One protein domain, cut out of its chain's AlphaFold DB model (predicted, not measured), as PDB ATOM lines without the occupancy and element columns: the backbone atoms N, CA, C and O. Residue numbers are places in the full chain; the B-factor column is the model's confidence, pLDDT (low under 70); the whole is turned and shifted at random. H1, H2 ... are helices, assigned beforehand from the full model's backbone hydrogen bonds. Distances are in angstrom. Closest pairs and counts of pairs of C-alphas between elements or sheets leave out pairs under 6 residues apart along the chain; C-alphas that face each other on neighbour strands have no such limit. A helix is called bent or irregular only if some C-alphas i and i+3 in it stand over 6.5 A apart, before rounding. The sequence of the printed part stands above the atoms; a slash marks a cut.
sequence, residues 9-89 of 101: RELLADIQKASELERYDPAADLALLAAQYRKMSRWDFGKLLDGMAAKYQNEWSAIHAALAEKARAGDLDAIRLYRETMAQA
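This is residues 9 to 89 of the 101 residues of an uncharacterized protein of Subdoligranulum sp. APC924/74 (UniProt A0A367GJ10). One long bent helix, H3, makes the long axis; H1 and H2 pack on its first arm, H3a, as a small compact head, and residues 60 to 89 stick out as a free arm. The printed part has 81 residues with three named helices, H1, H2, H3 in order: all helix, extended, radius of gyration of the C-alphas 21.6 A, spans 72 by 20 by 19 A.

Look at H3, residues 42 to 89: by its hydrogen bonds assigned as one helix, it is bent, C-alphas 55 and 58 being 7.0 A apart. Its arms H3a, 42 to 55, and H3b, 58 to 89, stand at a shallow tilt of 27 degrees. H1, residues 9 to 20, touches H3a, the same way; the closest C-alphas, of Ser 19 and Lys 55, are 5.0 A apart. H2, residues 26 to 37, touches H3a as a hairpin; the closest C-alphas, of Tyr 37 and Phe 45, are 6.4 A apart. H1 and H2 are apart. Every O i to N i+4 pair in H1, H2, H3a and H3b is within hydrogen-bond range.

Find C-alpha 42 at (428.639, 309.729, 238.779); H3a runs 20.0 A from there. H3b runs 46.4 A to C-alpha 89 at (379.595, 271.037, 208.324). H1 measures 16.6 A, H2 16.2 A.

The farthest C-alphas, of Lys 39 and Ala 89, are 72.4 A apart. The printed part has no cut; both links are tight. The pLDDT is under 70 at residues 58 to 67, 86, and 88 to 89.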
ATOM      1  N   ARG A   9     417.145 315.873 244.095       92.25
ATOM      2  CA  ARG A   9     415.876 315.596 244.774       92.25
ATOM      3  C   ARG A   9     414.676 316.139 243.997       92.25
ATOM      4  O   ARG A   9     413.666 315.452 243.905       92.25
ATOM      5  N   GLU A  10     414.792 317.343 243.440       93.38
ATOM      6  CA  GLU A  10     413.741 317.939 242.607       93.38
ATOM      7  C   GLU A  10     413.574 317.168 241.297       93.38
ATOM      8  O   GLU A  10     412.452 316.876 240.904       93.38
ATOM      9  N   LEU A  11     414.680 316.774 240.656       93.69
ATOM     10  CA  LEU A  11     414.626 315.993 239.418       93.69
ATOM     11  C   LEU A  11     413.976 314.618 239.621       93.69
ATOM     12  O   LEU A  11     413.155 314.210 238.807       93.69
ATOM     13  N   LEU A  12     414.297 313.917 240.711       94.19
ATOM     14  CA  LEU A  12     413.674 312.628 241.030       94.19
ATOM     15  C   LEU A  12     412.181 312.772 241.345       94.19
ATOM     16  O   LEU A  12     411.385 311.954 240.892       94.19
ATOM     17  N   ALA A  13     411.793 313.823 242.072       94.31
ATOM     18  CA  ALA A  13     410.385 314.107 242.343       94.31
ATOM     19  C   ALA A  13     409.608 314.424 241.053       94.31
ATOM     20  O   ALA A  13     408.484 313.956 240.881       94.31
ATOM     21  N   ASP A  14     410.215 315.172 240.129       93.19
ATOM     22  CA  ASP A  14     409.628 315.459 238.819       93.19
ATOM     23  C   ASP A  14     409.458 314.182 237.979       93.19
ATOM     24  O   ASP A  14     408.405 313.999 237.366       93.19
ATOM     25  N   ILE A  15     410.450 313.281 237.976       91.75
ATOM     26  CA  ILE A  15     410.377 311.983 237.281       91.75
ATOM     27  C   ILE A  15     409.268 311.112 237.873       91.75
ATOM     28  O   ILE A  15     408.463 310.561 237.122       91.75
ATOM     29  N   GLN A  16     409.184 311.024 239.204       91.00
ATOM     30  CA  GLN A  16     408.132 310.267 239.881       91.00
ATOM     31  C   GLN A  16     406.745 310.816 239.525       91.00
ATOM     32  O   GLN A  16     405.875 310.066 239.092       91.00
ATOM     33  N   LYS A  17     406.558 312.135 239.616       91.31
ATOM     34  CA  LYS A  17     405.296 312.782 239.247       91.31
ATOM     35  C   LYS A  17     404.951 312.579 237.770       91.31
ATOM     36  O   LYS A  17     403.786 312.405 237.428       91.31
ATOM     37  N   ALA A  18     405.942 312.617 236.877       87.50
ATOM     38  CA  ALA A  18     405.731 312.328 235.462       87.50
ATOM     39  C   ALA A  18     405.304 310.870 235.238       87.50
ATOM     40  O   ALA A  18     404.447 310.632 234.395       87.50
ATOM     41  N   SER A  19     405.852 309.926 236.009       85.50
ATOM     42  CA  SER A  19     405.420 308.525 235.994       85.50
ATOM     43  C   SER A  19     403.977 308.358 236.473       85.50
ATOM     44  O   SER A  19     403.215 307.649 235.832       85.50
ATOM     45  N   GLU A  20     403.588 309.014 237.568       86.50
ATOM     46  CA  GLU A  20     402.219 308.959 238.115       86.50
ATOM     47  C   GLU A  20     401.177 309.559 237.158       86.50
ATOM     48  O   GLU A  20     400.024 309.142 237.146       86.50
ATOM     49  N   LEU A  21     401.585 310.544 236.353       85.69
ATOM     50  CA  LEU A  21     400.748 311.180 235.335       85.69
ATOM     51  C   LEU A  21     400.835 310.499 233.962       85.69
ATOM     52  O   LEU A  21     400.317 311.064 232.999       85.69
ATOM     53  N   GLU A  22     401.532 309.363 233.857       82.75
ATOM     54  CA  GLU A  22     401.753 308.629 232.603       82.75
ATOM     55  C   GLU A  22     402.304 309.528 231.475       82.75
ATOM     56  O   GLU A  22     401.938 309.432 230.303       82.75
ATOM     57  N   ARG A  23     403.183 310.475 231.832       82.12
ATOM     58  CA  ARG A  23     403.791 311.430 230.898       82.12
ATOM     59  C   ARG A  23     405.127 310.922 230.397       82.12
ATOM     60  O   ARG A  23     406.179 311.197 230.986       82.12
ATOM     61  N   TYR A  24     405.066 310.243 229.265       84.25
ATOM     62  CA  TYR A  24     406.212 309.633 228.616       84.25
ATOM     63  C   TYR A  24     406.636 310.450 227.394       84.25
ATOM     64  O   TYR A  24     405.882 310.615 226.439       84.25
ATOM     65  N   ASP A  25     407.847 311.002 227.458       88.38
ATOM     66  CA  ASP A  25     408.506 311.699 226.352       88.38
ATOM     67  C   ASP A  25     409.986 311.292 226.353       88.38
ATOM     68  O   ASP A  25     410.828 311.958 226.970       88.38
ATOM     69  N   PRO A  26     410.321 310.173 225.683       86.94
ATOM     70  CA  PRO A  26     411.679 309.645 225.680       86.94
ATOM     71  C   PRO A  26     412.708 310.643 225.141       86.94
ATOM     72  O   PRO A  26     413.852 310.648 225.591       86.94
ATOM     73  N   ALA A  27     412.324 311.510 224.198       88.50
ATOM     74  CA  ALA A  27     413.234 312.489 223.615       88.50
ATOM     75  C   ALA A  27     413.595 313.581 224.632       88.50
ATOM     76  O   ALA A  27     414.777 313.891 224.814       88.50
ATOM     77  N   ALA A  28     412.596 314.130 225.330       89.00
ATOM     78  CA  ALA A  28     412.823 315.117 226.381       89.00
ATOM     79  C   ALA A  28     413.575 314.521 227.582       89.00
ATOM     80  O   ALA A  28     414.486 315.156 228.121       89.00
ATOM     81  N   ASP A  29     413.247 313.288 227.970       91.50
ATOM     82  CA  ASP A  29     413.884 312.598 229.092       91.50
ATOM     83  C   ASP A  29     415.362 312.271 228.805       91.50
ATOM     84  O   ASP A  29     416.228 312.482 229.659       91.50
ATOM     85  N   LEU A  30     415.692 311.836 227.584       92.81
ATOM     86  CA  LEU A  30     417.082 311.638 227.158       92.81
ATOM     87  C   LEU A  30     417.853 312.961 227.092       92.81
ATOM     88  O   LEU A  30     419.013 313.017 227.510       92.81
ATOM     89  N   ALA A  31     417.221 314.038 226.617       92.44
ATOM     90  CA  ALA A  31     417.828 315.367 226.612       92.44
ATOM     91  C   ALA A  31     418.117 315.864 228.040       92.44
ATOM     92  O   ALA A  31     419.185 316.430 228.294       92.44
ATOM     93  N   LEU A  32     417.209 315.600 228.988       91.94
ATOM     94  CA  LEU A  32     417.413 315.885 230.406       91.94
ATOM     95  C   LEU A  32     418.618 315.111 230.955       91.94
ATOM     96  O   LEU A  32     419.505 315.722 231.554       91.94
ATOM     97  N   LEU A  33     418.689 313.798 230.727       93.50
ATOM     98  CA  LEU A  33     419.817 312.974 231.176       93.50
ATOM     99  C   LEU A  33     421.146 313.465 230.583       93.50
ATOM    100  O   LEU A  33     422.120 313.649 231.314       93.50
ATOM    101  N   ALA A  34     421.185 313.762 229.282       91.81
ATOM    102  CA  ALA A  34     422.378 314.282 228.619       91.81
ATOM    103  C   ALA A  34     422.842 315.623 229.220       91.81
ATOM    104  O   ALA A  34     424.041 315.833 229.422       91.81
ATOM    105  N   ALA A  35     421.903 316.513 229.555       91.50
ATOM    106  CA  ALA A  35     422.208 317.796 230.180       91.50
ATOM    107  C   ALA A  35     422.780 317.647 231.601       91.50
ATOM    108  O   ALA A  35     423.626 318.451 232.000       91.50
ATOM    109  N   GLN A  36     422.346 316.629 232.355       90.12
ATOM    110  CA  GLN A  36     422.797 316.390 233.731       90.12
ATOM    111  C   GLN A  36     424.090 315.571 233.823       90.12
ATOM    112  O   GLN A  36     424.823 315.713 234.800       90.12
ATOM    113  N   TYR A  37     424.427 314.785 232.795       88.81
ATOM    114  CA  TYR A  37     425.600 313.900 232.793       88.81
ATOM    115  C   TYR A  37     426.918 314.608 233.147       88.81
ATOM    116  O   TYR A  37     427.731 314.075 233.895       88.81
ATOM    117  N   ARG A  38     427.132 315.828 232.637       87.31
ATOM    118  CA  ARG A  38     428.350 316.618 232.912       87.31
ATOM    119  C   ARG A  38     428.277 317.472 234.179       87.31
ATOM    120  O   ARG A  38     429.283 318.063 234.558       87.31
ATOM    121  N   LYS A  39     427.097 317.587 234.788       88.31
ATOM    122  CA  LYS A  39     426.812 318.515 235.892       88.31
ATOM    123  C   LYS A  39     426.705 317.826 237.247       88.31
ATOM    124  O   LYS A  39     426.784 318.489 238.275       88.31
ATOM    125  N   MET A  40     426.516 316.510 237.248       88.19
ATOM    126  CA  MET A  40     426.340 315.709 238.452       88.19
ATOM    127  C   MET A  40     427.521 314.776 238.696       88.19
ATOM    128  O   MET A  40     428.252 314.401 237.779       88.19
ATOM    129  N   SER A  41     427.684 314.367 239.956       91.81
ATOM    130  CA  SER A  41     428.579 313.264 240.286       91.81
ATOM    131  C   SER A  41     428.089 311.980 239.611       91.81
ATOM    132  O   SER A  41     426.894 311.801 239.368       91.81
ATOM    133  N   ARG A  42     429.001 311.038 239.349       91.25
ATOM    134  CA  ARG A  42     428.639 309.729 238.779       91.25
ATOM    135  C   ARG A  42     427.582 309.003 239.619       91.25
ATOM    136  O   ARG A  42     426.745 308.301 239.064       91.25
ATOM    137  N   TRP A  43     427.630 309.165 240.940       91.38
ATOM    138  CA  TRP A  43     426.702 308.512 241.860       91.38
ATOM    139  C   TRP A  43     425.308 309.146 241.825       91.38
ATOM    140  O   TRP A  43     424.316 308.431 241.707       91.38
ATOM    141  N   ASP A  44     425.229 310.477 241.842       92.00
ATOM    142  CA  ASP A  44     423.956 311.200 241.726       92.00
ATOM    143  C   ASP A  44     423.307 310.976 240.359       92.00
ATOM    144  O   ASP A  44     422.101 310.752 240.263       92.00
ATOM    145  N   PHE A  45     424.118 310.967 239.300       93.06
ATOM    146  CA  PHE A  45     423.650 310.641 237.960       93.06
ATOM    147  C   PHE A  45     423.141 309.198 237.862       93.06
ATOM    148  O   PHE A  45     422.120 308.958 237.224       93.06
ATOM    149  N   GLY A  46     423.800 308.244 238.534       93.50
ATOM    150  CA  GLY A  46     423.323 306.862 238.635       93.50
ATOM    151  C   GLY A  46     421.919 306.780 239.235       93.50
ATOM    152  O   GLY A  46     421.035 306.171 238.647       93.50
ATOM    153  N   LYS A  47     421.665 307.507 240.328       95.00
ATOM    154  CA  LYS A  47     420.321 307.583 240.926       95.00
ATOM    155  C   LYS A  47     419.283 308.201 239.997       95.00
ATOM    156  O   LYS A  47     418.131 307.774 239.991       95.00
ATOM    157  N   LEU A  48     419.673 309.226 239.239       94.62
ATOM    158  CA  LEU A  48     418.797 309.853 238.255       94.62
ATOM    159  C   LEU A  48     418.429 308.872 237.131       94.62
ATOM    160  O   LEU A  48     417.269 308.824 236.726       94.62
ATOM    161  N   LEU A  49     419.395 308.072 236.667       94.50
ATOM    162  CA  LEU A  49     419.164 306.993 235.707       94.50
ATOM    163  C   LEU A  49     418.226 305.922 236.266       94.50
ATOM    164  O   LEU A  49     417.283 305.553 235.573       94.50
ATOM    165  N   ASP A  50     418.439 305.469 237.503       94.38
ATOM    166  CA  ASP A  50     417.579 304.469 238.149       94.38
ATOM    167  C   ASP A  50     416.128 304.966 238.251       94.38
ATOM    168  O   ASP A  50     415.189 304.243 237.922       94.38
ATOM    169  N   GLY A  51     415.937 306.233 238.638       93.25
ATOM    170  CA  GLY A  51     414.617 306.862 238.682       93.25
ATOM    171  C   GLY A  51     413.955 306.946 237.305       93.25
ATOM    172  O   GLY A  51     412.768 306.647 237.170       93.25
ATOM    173  N   MET A  52     414.717 307.308 236.268       93.12
ATOM    174  CA  MET A  52     414.203 307.337 234.897       93.12
ATOM    175  C   MET A  52     413.849 305.930 234.400       93.12
ATOM    176  O   MET A  52     412.795 305.736 233.804       93.12
ATOM    177  N   ALA A  53     414.683 304.928 234.679       90.00
ATOM    178  CA  ALA A  53     414.405 303.542 234.320       90.00
ATOM    179  C   ALA A  53     413.122 303.035 234.997       90.00
ATOM    180  O   ALA A  53     412.291 302.410 234.341       90.00
ATOM    181  N   ALA A  54     412.919 303.367 236.276       89.06
ATOM    182  CA  ALA A  54     411.708 303.025 237.016       89.06
ATOM    183  C   ALA A  54     410.444 303.651 236.402       89.06
ATOM    184  O   ALA A  54     409.437 302.957 236.267       89.06
ATOM    185  N   LYS A  55     410.503 304.917 235.957       87.50
ATOM    186  CA  LYS A  55     409.396 305.574 235.234       87.50
ATOM    187  C   LYS A  55     408.937 304.730 234.035       87.50
ATOM    188  O   LYS A  55     407.740 304.529 233.850       87.50
ATOM    189  N   TYR A  56     409.881 304.192 233.264       84.75
ATOM    190  CA  TYR A  56     409.606 303.418 232.047       84.75
ATOM    191  C   TYR A  56     409.401 301.908 232.268       84.75
ATOM    192  O   TYR A  56     409.029 301.209 231.326       84.75
ATOM    193  N   GLN A  57     409.588 301.376 233.483       78.69
ATOM    194  CA  GLN A  57     409.400 299.939 233.735       78.69
ATOM    195  C   GLN A  57     407.960 299.463 233.476       78.69
ATOM    196  O   GLN A  57     407.764 298.321 233.059       78.69
ATOM    197  N   ASN A  58     406.960 300.315 233.709       66.06
ATOM    198  CA  ASN A  58     405.551 299.914 233.649       66.06
ATOM    199  C   ASN A  58     404.944 299.971 232.233       66.06
ATOM    200  O   ASN A  58     404.059 299.168 231.929       66.06
ATOM    201  N   GLU A  59     405.433 300.843 231.340       59.06
ATOM    202  CA  GLU A  59     404.859 301.010 229.990       59.06
ATOM    203  C   GLU A  59     405.014 299.767 229.115       59.06
ATOM    204  O   GLU A  59     404.083 299.355 228.418       59.06
ATOM    205  N   TRP A  60     406.187 299.136 229.160       55.31
ATOM    206  CA  TRP A  60     406.472 297.985 228.306       55.31
ATOM    207  C   TRP A  60     405.730 296.724 228.727       55.31
ATOM    208  O   TRP A  60     405.390 295.912 227.875       55.31
ATOM    209  N   SER A  61     405.386 296.600 230.007       57.03
ATOM    210  CA  SER A  61     404.560 295.497 230.493       57.03
ATOM    211  C   SER A  61     403.085 295.686 230.124       57.03
ATOM    212  O   SER A  61     402.454 294.754 229.634       57.03
ATOM    213  N   ALA A  62     402.539 296.898 230.278       61.12
ATOM    214  CA  ALA A  62     401.125 297.167 230.015       61.12
ATOM    215  C   ALA A  62     400.773 297.092 228.519       61.12
ATOM    216  O   ALA A  62     399.781 296.460 228.150       61.12
ATOM    217  N   ILE A  63     401.607 297.669 227.646       61.53
ATOM    218  CA  ILE A  63     401.411 297.594 226.189       61.53
ATOM    219  C   ILE A  63     401.598 296.154 225.704       61.53
ATOM    220  O   ILE A  63     400.780 295.666 224.927       61.53
ATOM    221  N   HIS A  64     402.622 295.444 226.193       58.22
ATOM    222  CA  HIS A  64     402.828 294.038 225.846       58.22
ATOM    223  C   HIS A  64     401.674 293.154 226.333       58.22
ATOM    224  O   HIS A  64     401.199 292.312 225.578       58.22
ATOM    225  N   ALA A  65     401.166 293.372 227.550       66.25
ATOM    226  CA  ALA A  65     400.019 292.647 228.088       66.25
ATOM    227  C   ALA A  65     398.743 292.909 227.276       66.25
ATOM    228  O   ALA A  65     398.050 291.962 226.917       66.25
ATOM    229  N   ALA A  66     398.461 294.165 226.917       68.75
ATOM    230  CA  ALA A  66     397.311 294.516 226.087       68.75
ATOM    231  C   ALA A  66     397.417 293.942 224.661       68.75
ATOM    232  O   ALA A  66     396.418 293.493 224.095       68.75
ATOM    233  N   LEU A  67     398.623 293.923 224.081       62.97
ATOM    234  CA  LEU A  67     398.878 293.318 222.774       62.97
ATOM    235  C   LEU A  67     398.743 291.787 222.830       62.97
ATOM    236  O   LEU A  67     398.115 291.197 221.954       62.97
ATOM    237  N   ALA A  68     399.275 291.153 223.879       70.75
ATOM    238  CA  ALA A  68     399.155 289.717 224.121       70.75
ATOM    239  C   ALA A  68     397.699 289.295 224.368       70.75
ATOM    240  O   ALA A  68     397.287 288.231 223.911       70.75
ATOM    241  N   GLU A  69     396.908 290.129 225.045       74.75
ATOM    242  CA  GLU A  69     395.476 289.898 225.244       74.75
ATOM    243  C   GLU A  69     394.700 290.014 223.928       74.75
ATOM    244  O   GLU A  69     393.904 289.136 223.606       74.75
ATOM    245  N   LYS A  70     394.977 291.042 223.111       74.00
ATOM    246  CA  LYS A  70     394.388 291.179 221.767       74.00
ATOM    247  C   LYS A  70     394.754 290.010 220.848       74.00
ATOM    248  O   LYS A  70     393.894 289.545 220.107       74.00
ATOM    249  N   ALA A  71     395.995 289.528 220.904       73.62
ATOM    250  CA  ALA A  71     396.424 288.353 220.148       73.62
ATOM    251  C   ALA A  71     395.680 287.085 220.607       73.62
ATOM    252  O   ALA A  71     395.126 286.371 219.775       73.62
ATOM    253  N   ARG A  72     395.567 286.858 221.925       74.88
ATOM    254  CA  ARG A  72     394.788 285.739 222.487       74.88
ATOM    255  C   ARG A  72     393.299 285.812 222.146       74.88
ATOM    256  O   ARG A  72     392.695 284.776 221.881       74.88
ATOM    257  N   ALA A  73     392.707 287.005 222.138       80.44
ATOM    258  CA  ALA A  73     391.323 287.201 221.716       80.44
ATOM    259  C   ALA A  73     391.124 286.802 220.242       80.44
ATOM    260  O   ALA A  73     390.175 286.088 219.934       80.44
ATOM    261  N   GLY A  74     392.063 287.170 219.361       77.38
ATOM    262  CA  GLY A  74     392.049 286.747 217.957       77.38
ATOM    263  C   GLY A  74     392.135 285.226 217.775       77.38
ATOM    264  O   GLY A  74     391.411 284.668 216.951       77.38
ATOM    265  N   ASP A  75     392.950 284.538 218.577       74.06
ATOM    266  CA  ASP A  75     393.024 283.068 218.567       74.06
ATOM    267  C   ASP A  75     391.723 282.413 219.071       74.06
ATOM    268  O   ASP A  75     391.261 281.418 218.509       74.06
ATOM    269  N   LEU A  76     391.091 282.975 220.109       72.31
ATOM    270  CA  LEU A  76     389.787 282.518 220.608       72.31
ATOM    271  C   LEU A  76     388.675 282.706 219.569       72.31
ATOM    272  O   LEU A  76     387.860 281.798 219.388       72.31
ATOM    273  N   ASP A  77     388.666 283.836 218.862       79.81
ATOM    274  CA  ASP A  77     387.732 284.098 217.766       79.81
ATOM    275  C   ASP A  77     387.938 283.108 216.610       79.81
ATOM    276  O   ASP A  77     386.966 282.570 216.081       79.81
ATOM    277  N   ALA A  78     389.188 282.776 216.269       73.50
ATOM    278  CA  ALA A  78     389.502 281.765 215.258       73.50
ATOM    279  C   ALA A  78     389.046 280.352 215.674       73.50
ATOM    280  O   ALA A  78     388.463 279.622 214.869       73.50
ATOM    281  N   ILE A  79     389.250 279.968 216.939       72.88
ATOM    282  CA  ILE A  79     388.771 278.689 217.490       72.88
ATOM    283  C   ILE A  79     387.242 278.631 217.478       72.88
ATOM    284  O   ILE A  79     386.659 277.596 217.139       72.88
ATOM    285  N   ARG A  80     386.581 279.729 217.853       79.75
ATOM    286  CA  ARG A  80     385.123 279.839 217.823       79.75
ATOM    287  C   ARG A  80     384.600 279.701 216.398       79.75
ATOM    288  O   ARG A  80     383.736 278.859 216.166       79.75
ATOM    289  N   LEU A  81     385.176 280.445 215.456       81.56
ATOM    290  CA  LEU A  81     384.816 280.387 214.043       81.56
ATOM    291  C   LEU A  81     384.970 278.967 213.489       81.56
ATOM    292  O   LEU A  81     384.050 278.469 212.848       81.56
ATOM    293  N   TYR A  82     386.082 278.286 213.793       75.31
ATOM    294  CA  TYR A  82     386.333 276.898 213.392       75.31
ATOM    295  C   TYR A  82     385.297 275.922 213.964       75.31
ATOM    296  O   TYR A  82     384.799 275.048 213.255       75.31
ATOM    297  N   ARG A  83     384.932 276.068 215.244       73.44
ATOM    298  CA  ARG A  83     383.886 275.242 215.868       73.44
ATOM    299  C   ARG A  83     382.521 275.483 215.236       73.44
ATOM    300  O   ARG A  83     381.795 274.521 215.013       73.44
ATOM    301  N   GLU A  84     382.185 276.734 214.934       80.69
ATOM    302  CA  GLU A  84     380.942 277.098 214.249       80.69
ATOM    303  C   GLU A  84     380.912 276.529 212.819       80.69
ATOM    304  O   GLU A  84     379.910 275.930 212.429       80.69
ATOM    305  N   THR A  85     382.023 276.597 212.074       75.31
ATOM    306  CA  THR A  85     382.121 275.983 210.733       75.31
ATOM    307  C   THR A  85     382.033 274.459 210.787       75.31
ATOM    308  O   THR A  85     381.342 273.867 209.963       75.31
ATOM    309  N   MET A  86     382.674 273.807 211.760       67.44
ATOM    310  CA  MET A  86     382.596 272.348 211.925       67.44
ATOM    311  C   MET A  86     381.214 271.874 212.388       67.44
ATOM    312  O   MET A  86     380.734 270.843 211.925       67.44
ATOM    313  N   ALA A  87     380.539 272.633 213.253       70.25
ATOM    314  CA  ALA A  87     379.163 272.344 213.652       70.25
ATOM    315  C   ALA A  87     378.184 272.490 212.474       70.25
ATOM    316  O   ALA A  87     377.274 271.678 212.330       70.25
ATOM    317  N   GLN A  88     378.396 273.480 211.600       65.50
ATOM    318  CA  GLN A  88     377.615 273.641 210.370       65.50
ATOM    319  C   GLN A  88     377.925 272.551 209.333       65.50
ATOM    320  O   GLN A  88     377.006 272.042 208.694       65.50
ATOM    321  N   ALA A  89     379.188 272.130 209.209       60.34
ATOM    322  CA  ALA A  89     379.595 271.037 208.324       60.34
ATOM    323  C   ALA A  89     379.056 269.659 208.768       60.34
ATOM    324  O   ALA A  89     378.874 268.777 207.934       60.34
TER     325      ALA A  89